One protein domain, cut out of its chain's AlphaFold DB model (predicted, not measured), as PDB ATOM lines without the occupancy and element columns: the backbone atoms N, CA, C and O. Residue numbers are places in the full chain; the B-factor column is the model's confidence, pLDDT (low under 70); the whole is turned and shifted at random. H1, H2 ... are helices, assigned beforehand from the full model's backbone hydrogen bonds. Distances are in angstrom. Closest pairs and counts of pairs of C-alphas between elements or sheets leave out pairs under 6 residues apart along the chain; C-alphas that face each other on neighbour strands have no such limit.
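This is residues 9 to 67 of the 322 residues of an uncharacterized protein of Acidimicrobiia bacterium (UniProt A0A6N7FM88). Five short helices make a small cluster packed crosswise, with H2 in the middle and H3 and H4 packed on it at large angles. H1 packs on H4 toward one end of the longest axis, and H5 with the last residues, 63 to 67, lies toward the other. The printed part has 59 residues with five named helices, H1 to H5 in order, and no named strand; the class is all helix. The whole is compact, with a radius of gyration of the C-alphas of 10.9 A and spans of 32 by 24 by 17 A.

H1, residues 9 to 15, begins at C-alpha 9 (245.688, 267.489, 130.082) and is 10.7 A long. H2, residues 18 to 27, measures 14.2 A, and H3, residues 35 to 44, 14.5 A. H4, residues 48 to 54, measures 9.9 A. H5, residues 58 to 62, measures 6.7 A and ends at C-alpha 62 (262.843, 275.287, 123.019).

H2 is the hub. It touches H3 about perpendicular, at 82 degrees, the closest C-alphas, of Leu 21 and Val 39, being 5.6 A apart. H2 touches H4 at a steep tilt of 55 degrees, the same way; the closest C-alphas, of Leu 24 and Ala 52, are 6.7 A apart. H2 and H5 only just touch, with 3 pairs of C-alphas within 8 A, Ala 27 and Thr 58 closest at 4.7 A. H1 touches H4 about perpendicular, at 80 degrees, with the closest C-alphas, of Ala 9 and Ile 49, 6.4 A apart. H1 and H2 are apart. Every O i to N i+4 pair is within hydrogen-bond range in H2, H3, H4 and H5; H1 has 1 of 3, beside 4 of 4 O i to N i+3 pairs.

The two C-alphas farthest apart, of Gly 44 and Gly 65, are 32.8 A apart. The printed part has no cut and no long link. Its mean pLDDT is 85.1; residues 31 to 36 and 65 to 67 are under 70.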
ATOM      1  N   ALA A   9     245.497 267.877 131.475       79.69
ATOM      2  CA  ALA A   9     245.688 267.489 130.082       79.69
ATOM      3  C   ALA A   9     244.739 268.170 129.064       79.69
ATOM      4  O   ALA A   9     245.188 268.819 128.121       79.69
ATOM      5  N   GLN A  10     243.423 268.087 129.264       86.56
ATOM      6  CA  GLN A  10     242.415 268.728 128.418       86.56
ATOM      7  C   GLN A  10     242.530 270.253 128.434       86.56
ATOM      8  O   GLN A  10     242.324 270.900 127.409       86.56
ATOM      9  N   ARG A  11     242.888 270.843 129.577       89.75
ATOM     10  CA  ARG A  11     243.055 272.297 129.680       89.75
ATOM     11  C   ARG A  11     244.307 272.793 128.965       89.75
ATOM     12  O   ARG A  11     244.279 273.892 128.430       89.75
ATOM     13  N   TYR A  12     245.369 271.990 128.856       92.56
ATOM     14  CA  TYR A  12     246.488 272.336 127.969       92.56
ATOM     15  C   TYR A  12     246.018 272.529 126.519       92.56
ATOM     16  O   TYR A  12     246.435 273.487 125.873       92.56
ATOM     17  N   LEU A  13     245.106 271.684 126.022       92.69
ATOM     18  CA  LEU A  13     244.557 271.809 124.664       92.69
ATOM     19  C   LEU A  13     243.696 273.061 124.447       92.69
ATOM     20  O   LEU A  13     243.497 273.457 123.299       92.69
ATOM     21  N   GLU A  14     243.180 273.683 125.512       92.50
ATOM     22  CA  GLU A  14     242.468 274.967 125.419       92.50
ATOM     23  C   GLU A  14     243.423 276.122 125.075       92.50
ATOM     24  O   GLU A  14     242.994 277.119 124.494       92.50
ATOM     25  N   HIS A  15     244.715 275.981 125.398       93.31
ATOM     26  CA  HIS A  15     245.734 277.020 125.211       93.31
ATOM     27  C   HIS A  15     246.718 276.727 124.078       93.31
ATOM     28  O   HIS A  15     247.210 277.663 123.446       93.31
ATOM     29  N   LEU A  16     247.028 275.454 123.822       93.62
ATOM     30  CA  LEU A  16     247.976 275.054 122.786       93.62
ATOM     31  C   LEU A  16     247.334 275.152 121.398       93.62
ATOM     32  O   LEU A  16     246.335 274.495 121.094       93.62
ATOM     33  N   SER A  17     247.942 275.965 120.537       92.50
ATOM     34  CA  SER A  17     247.575 276.029 119.123       92.50
ATOM     35  C   SER A  17     248.022 274.771 118.372       92.50
ATOM     36  O   SER A  17     248.884 274.026 118.834       92.50
ATOM     37  N   ASP A  18     247.496 274.546 117.166       91.94
ATOM     38  CA  ASP A  18     247.976 273.438 116.327       91.94
ATOM     39  C   ASP A  18     249.478 273.576 116.020       91.94
ATOM     40  O   ASP A  18     250.190 272.578 116.005       91.94
ATOM     41  N   ALA A  19     249.981 274.805 115.859       90.62
ATOM     42  CA  ALA A  19     251.412 275.063 115.694       90.62
ATOM     43  C   ALA A  19     252.221 274.650 116.937       90.62
ATOM     44  O   ALA A  19     253.272 274.026 116.804       90.62
ATOM     45  N   ASP A  20     251.709 274.930 118.139       93.12
ATOM     46  CA  ASP A  20     252.344 274.505 119.390       93.12
ATOM     47  C   ASP A  20     252.392 272.978 119.514       93.12
ATOM     48  O   ASP A  20     253.410 272.423 119.921       93.12
ATOM     49  N   LEU A  21     251.313 272.287 119.131       92.31
ATOM     50  CA  LEU A  21     251.245 270.824 119.172       92.31
ATOM     51  C   LEU A  21     252.213 270.171 118.180       92.31
ATOM     52  O   LEU A  21     252.821 269.155 118.509       92.31
ATOM     53  N   VAL A  22     252.405 270.768 117.000       90.75
ATOM     54  CA  VAL A  22     253.432 270.329 116.041       90.75
ATOM     55  C   VAL A  22     254.827 270.462 116.644       90.75
ATOM     56  O   VAL A  22     255.598 269.503 116.617       90.75
ATOM     57  N   LEU A  23     255.144 271.632 117.205       91.31
ATOM     58  CA  LEU A  23     256.447 271.893 117.816       91.31
ATOM     59  C   LEU A  23     256.713 270.947 118.991       91.31
ATOM     60  O   LEU A  23     257.798 270.376 119.085       91.31
ATOM     61  N   LEU A  24     255.723 270.752 119.866       92.50
ATOM     62  CA  LEU A  24     255.828 269.864 121.020       92.50
ATOM     63  C   LEU A  24     256.001 268.401 120.594       92.50
ATOM     64  O   LEU A  24     256.875 267.717 121.121       92.50
ATOM     65  N   GLY A  25     255.209 267.931 119.626       90.50
ATOM     66  CA  GLY A  25     255.318 266.573 119.094       90.50
ATOM     67  C   GLY A  25     256.688 266.301 118.468       90.50
ATOM     68  O   GLY A  25     257.301 265.275 118.758       90.50
ATOM     69  N   ALA A  26     257.208 267.245 117.678       89.12
ATOM     70  CA  ALA A  26     258.543 267.145 117.094       89.12
ATOM     71  C   ALA A  26     259.642 267.115 118.167       89.12
ATOM     72  O   ALA A  26     260.513 266.247 118.138       89.12
ATOM     73  N   ALA A  27     259.575 268.017 119.148       90.75
ATOM     74  CA  ALA A  27     260.562 268.110 120.220       90.75
ATOM     75  C   ALA A  27     260.572 266.875 121.140       90.75
ATOM     76  O   ALA A  27     261.633 266.457 121.605       90.75
ATOM     77  N   ALA A  28     259.411 266.260 121.366       90.38
ATOM     78  CA  ALA A  28     259.266 265.048 122.169       90.38
ATOM     79  C   ALA A  28     259.592 263.749 121.404       90.38
ATOM     80  O   ALA A  28     259.523 262.672 121.992       90.38
ATOM     81  N   GLY A  29     259.929 263.825 120.110       86.12
ATOM     82  CA  GLY A  29     260.186 262.644 119.279       86.12
ATOM     83  C   GLY A  29     258.927 261.839 118.937       86.12
ATOM     84  O   GLY A  29     259.024 260.662 118.614       86.12
ATOM     85  N   LEU A  30     257.745 262.458 119.010       80.69
ATOM     86  CA  LEU A  30     256.460 261.844 118.648       80.69
ATOM     87  C   LEU A  30     256.137 261.996 117.149       80.69
ATOM     88  O   LEU A  30     255.173 261.414 116.661       80.69
ATOM     89  N   ALA A  31     256.925 262.793 116.425       61.44
ATOM     90  CA  ALA A  31     256.696 263.163 115.031       61.44
ATOM     91  C   ALA A  31     257.415 262.243 114.024       61.44
ATOM     92  O   ALA A  31     258.056 262.733 113.095       61.44
ATOM     93  N   GLU A  32     257.324 260.918 114.182       57.62
ATOM     94  CA  GLU A  32     257.758 259.989 113.118       57.62
ATOM     95  C   GLU A  32     256.818 260.027 111.889       57.62
ATOM     96  O   GLU A  32     257.171 259.545 110.816       57.62
ATOM     97  N   GLU A  33     255.650 260.667 112.013       55.88
ATOM     98  CA  GLU A  33     254.577 260.717 111.015       55.88
ATOM     99  C   GLU A  33     254.093 262.163 110.761       55.88
ATOM    100  O   GLU A  33     254.272 263.050 111.602       55.88
ATOM    101  N   GLU A  34     253.519 262.417 109.573       63.00
ATOM    102  CA  GLU A  34     253.201 263.744 109.014       63.00
ATOM    103  C   GLU A  34     252.663 264.750 110.053       63.00
ATOM    104  O   GLU A  34     251.849 264.421 110.914       63.00
ATOM    105  N   THR A  35     253.017 266.033 109.921       66.62
ATOM    106  CA  THR A  35     252.617 267.143 110.817       66.62
ATOM    107  C   THR A  35     251.143 267.110 111.260       66.62
ATOM    108  O   THR A  35     250.821 267.393 112.414       66.62
ATOM    109  N   ARG A  36     250.228 266.735 110.355       62.62
ATOM    110  CA  ARG A  36     248.785 266.637 110.630       62.62
ATOM    111  C   ARG A  36     248.428 265.447 111.536       62.62
ATOM    112  O   ARG A  36     247.512 265.564 112.347       62.62
ATOM    113  N   GLN A  37     249.144 264.331 111.412       74.38
ATOM    114  CA  GLN A  37     248.987 263.140 112.250       74.38
ATOM    115  C   GLN A  37     249.461 263.420 113.681       74.38
ATOM    116  O   GLN A  37     248.753 263.069 114.619       74.38
ATOM    117  N   SER A  38     250.558 264.169 113.854       73.44
ATOM    118  CA  SER A  38     251.057 264.588 115.178       73.44
ATOM    119  C   SER A  38     250.037 265.427 115.972       73.44
ATOM    120  O   SER A  38     249.797 265.174 117.153       73.44
ATOM    121  N   VAL A  39     249.371 266.397 115.325       86.75
ATOM    122  CA  VAL A  39     248.324 267.218 115.974       86.75
ATOM    123  C   VAL A  39     247.108 266.373 116.350       86.75
ATOM    124  O   VAL A  39     246.609 266.468 117.472       86.75
ATOM    125  N   ALA A  40     246.625 265.541 115.421       87.56
ATOM    126  CA  ALA A  40     245.481 264.667 115.667       87.56
ATOM    127  C   ALA A  40     245.767 263.667 116.799       87.56
ATOM    128  O   ALA A  40     244.897 263.424 117.635       87.56
ATOM    129  N   PHE A  41     246.995 263.147 116.859       87.06
ATOM    130  CA  PHE A  41     247.457 262.237 117.897       87.06
ATOM    131  C   PHE A  41     247.404 262.882 119.289       87.06
ATOM    132  O   PHE A  41     246.716 262.364 120.167       87.06
ATOM    133  N   LEU A  42     248.033 264.050 119.477       89.44
ATOM    134  CA  LEU A  42     248.036 264.748 120.772       89.44
ATOM    135  C   LEU A  42     246.643 265.248 121.185       89.44
ATOM    136  O   LEU A  42     246.299 265.198 122.363       89.44
ATOM    137  N   ARG A  43     245.803 265.681 120.234       90.94
ATOM    138  CA  ARG A  43     244.403 266.043 120.531       90.94
ATOM    139  C   ARG A  43     243.555 264.833 120.932       90.94
ATOM    140  O   ARG A  43     242.656 264.977 121.754       90.94
ATOM    141  N   GLY A  44     243.818 263.662 120.348       89.81
ATOM    142  CA  GLY A  44     243.137 262.409 120.685       89.81
ATOM    143  C   GLY A  44     243.628 261.761 121.983       89.81
ATOM    144  O   GLY A  44     242.931 260.914 122.538       89.81
ATOM    145  N   ARG A  45     244.814 262.155 122.463       89.44
ATOM    146  CA  ARG A  45     245.487 261.634 123.660       89.44
ATOM    147  C   ARG A  45     246.050 262.780 124.512       89.44
ATOM    148  O   ARG A  45     247.271 262.932 124.608       89.44
ATOM    149  N   PRO A  46     245.180 263.614 125.115       89.44
ATOM    150  CA  PRO A  46     245.619 264.771 125.893       89.44
ATOM    151  C   PRO A  46     246.490 264.372 127.094       89.44
ATOM    152  O   PRO A  46     247.331 265.159 127.527       89.44
ATOM    153  N   ASP A  47     246.331 263.144 127.600       87.38
ATOM    154  CA  ASP A  47     247.157 262.542 128.650       87.38
ATOM    155  C   ASP A  47     248.659 262.577 128.320       87.38
ATOM    156  O   ASP A  47     249.480 262.799 129.209       87.38
ATOM    157  N   LEU A  48     249.021 262.467 127.037       90.50
ATOM    158  CA  LEU A  48     250.414 262.440 126.581       90.50
ATOM    159  C   LEU A  48     251.083 263.821 126.538       90.50
ATOM    160  O   LEU A  48     252.294 263.904 126.338       90.50
ATOM    161  N   ILE A  49     250.336 264.915 126.720       93.00
ATOM    162  CA  ILE A  49     250.898 266.273 126.651       93.00
ATOM    163  C   ILE A  49     251.919 266.499 127.767       93.00
ATOM    164  O   ILE A  49     252.986 267.058 127.521       93.00
ATOM    165  N   GLU A  50     251.628 266.054 128.993       92.50
ATOM    166  CA  GLU A  50     252.577 266.202 130.100       92.50
ATOM    167  C   GLU A  50     253.817 265.325 129.921       92.50
ATOM    168  O   GLU A  50     254.918 265.757 130.262       92.50
ATOM    169  N   ASP A  51     253.667 264.135 129.342       92.38
ATOM    170  CA  ASP A  51     254.798 263.259 129.037       92.38
ATOM    171  C   ASP A  51     255.687 263.872 127.951       92.38
ATOM    172  O   ASP A  51     256.910 263.915 128.100       92.38
ATOM    173  N   ALA A  52     255.082 264.454 126.911       93.56
ATOM    174  CA  ALA A  52     255.798 265.192 125.875       93.56
ATOM    175  C   ALA A  52     256.542 266.412 126.447       93.56
ATOM    176  O   ALA A  52     257.700 266.650 126.103       93.56
ATOM    177  N   LEU A  53     255.924 267.165 127.365       95.19
ATOM    178  CA  LEU A  53     256.564 268.305 128.037       95.19
ATOM    179  C   LEU A  53     257.748 267.887 128.923       95.19
ATOM    180  O   LEU A  53     258.693 268.659 129.081       95.19
ATOM    181  N   ARG A  54     257.712 266.674 129.487       93.62
ATOM    182  CA  ARG A  54     258.783 266.107 130.320       93.62
ATOM    183  C   ARG A  54     259.874 265.392 129.531       93.62
ATOM    184  O   ARG A  54     260.902 265.062 130.130       93.62
ATOM    185  N   ALA A  55     259.670 265.125 128.243       93.69
ATOM    186  CA  ALA A  55     260.639 264.382 127.451       93.69
ATOM    187  C   ALA A  55     262.014 265.089 127.475       93.69
ATOM    188  O   ALA A  55     262.078 266.313 127.309       93.69
ATOM    189  N   PRO A  56     263.132 264.358 127.670       91.06
ATOM    190  CA  PRO A  56     264.459 264.967 127.823       91.06
ATOM    191  C   PRO A  56     264.899 265.840 126.641       91.06
ATOM    192  O   PRO A  56     265.680 266.774 126.819       91.06
ATOM    193  N   SER A  57     264.399 265.546 125.439       91.56
ATOM    194  CA  SER A  57     264.665 266.296 124.210       91.56
ATOM    195  C   SER A  57     263.851 267.586 124.088       91.56
ATOM    196  O   SER A  57     264.270 268.495 123.372       91.56
ATOM    197  N   THR A  58     262.733 267.708 124.811       93.88
ATOM    198  CA  THR A  58     261.815 268.842 124.679       93.88
ATOM    199  C   THR A  58     262.467 270.140 125.133       93.88
ATOM    200  O   THR A  58     262.526 271.097 124.369       93.88
ATOM    201  N   PHE A  59     263.020 270.195 126.347       92.62
ATOM    202  CA  PHE A  59     263.594 271.442 126.861       92.62
ATOM    203  C   PHE A  59     264.736 272.012 125.987       92.62
ATOM    204  O   PHE A  59     264.651 273.189 125.623       92.62
ATOM    205  N   PRO A  60     265.758 271.227 125.578       91.00
ATOM    206  CA  PRO A  60     266.814 271.719 124.690       91.00
ATOM    207  C   PRO A  60     266.308 272.268 123.349       91.00
ATOM    208  O   PRO A  60     266.907 273.207 122.832       91.00
ATOM    209  N   ALA A  61     265.208 271.725 122.810       90.12
ATOM    210  CA  ALA A  61     264.628 272.183 121.547       90.12
ATOM    211  C   ALA A  61     264.002 273.589 121.643       90.12
ATOM    212  O   ALA A  61     264.034 274.341 120.672       90.12
ATOM    213  N   PHE A  62     263.453 273.963 122.806       89.69
ATOM    214  CA  PHE A  62     262.843 275.287 123.019       89.69
ATOM    215  C   PHE A  62     263.795 276.310 123.652       89.69
ATOM    216  O   PHE A  62     263.572 277.512 123.518       89.69
ATOM    217  N   PHE A  63     264.856 275.856 124.326       87.19
ATOM    218  CA  PHE A  63     265.838 276.710 125.000       87.19
ATOM    219  C   PHE A  63     267.279 276.396 124.543       87.19
ATOM    220  O   PHE A  63     268.129 276.041 125.375       87.19
ATOM    221  N   PRO A  64     267.595 276.539 123.237       74.50
ATOM    222  CA  PRO A  64     268.944 276.311 122.729       74.50
ATOM    223  C   PRO A  64     269.912 277.300 123.399       74.50
ATOM    224  O   PRO A  64     269.667 278.502 123.446       74.50
ATOM    225  N   GLY A  65     270.986 276.785 124.002       68.81
ATOM    226  CA  GLY A  65     271.945 277.576 124.792       68.81
ATOM    227  C   GLY A  65     271.811 277.449 126.314       68.81
ATOM    228  O   GLY A  65     272.718 277.861 127.027       68.81
ATOM    229  N   HIS A  66     270.752 276.806 126.824       65.12
ATOM    230  CA  HIS A  66     270.663 276.380 128.235       65.12
ATOM    231  C   HIS A  66     271.182 274.944 128.455       65.12
ATOM    232  O   HIS A  66     271.085 274.388 129.550       65.12
ATOM    233  N   ALA A  67     271.728 274.317 127.407       46.22
ATOM    234  CA  ALA A  67     272.259 272.962 127.448       46.22
ATOM    235  C   ALA A  67     273.622 272.933 128.161       46.22
ATOM    236  O   ALA A  67     274.660 273.149 127.543       46.22
TER     237      ALA A  67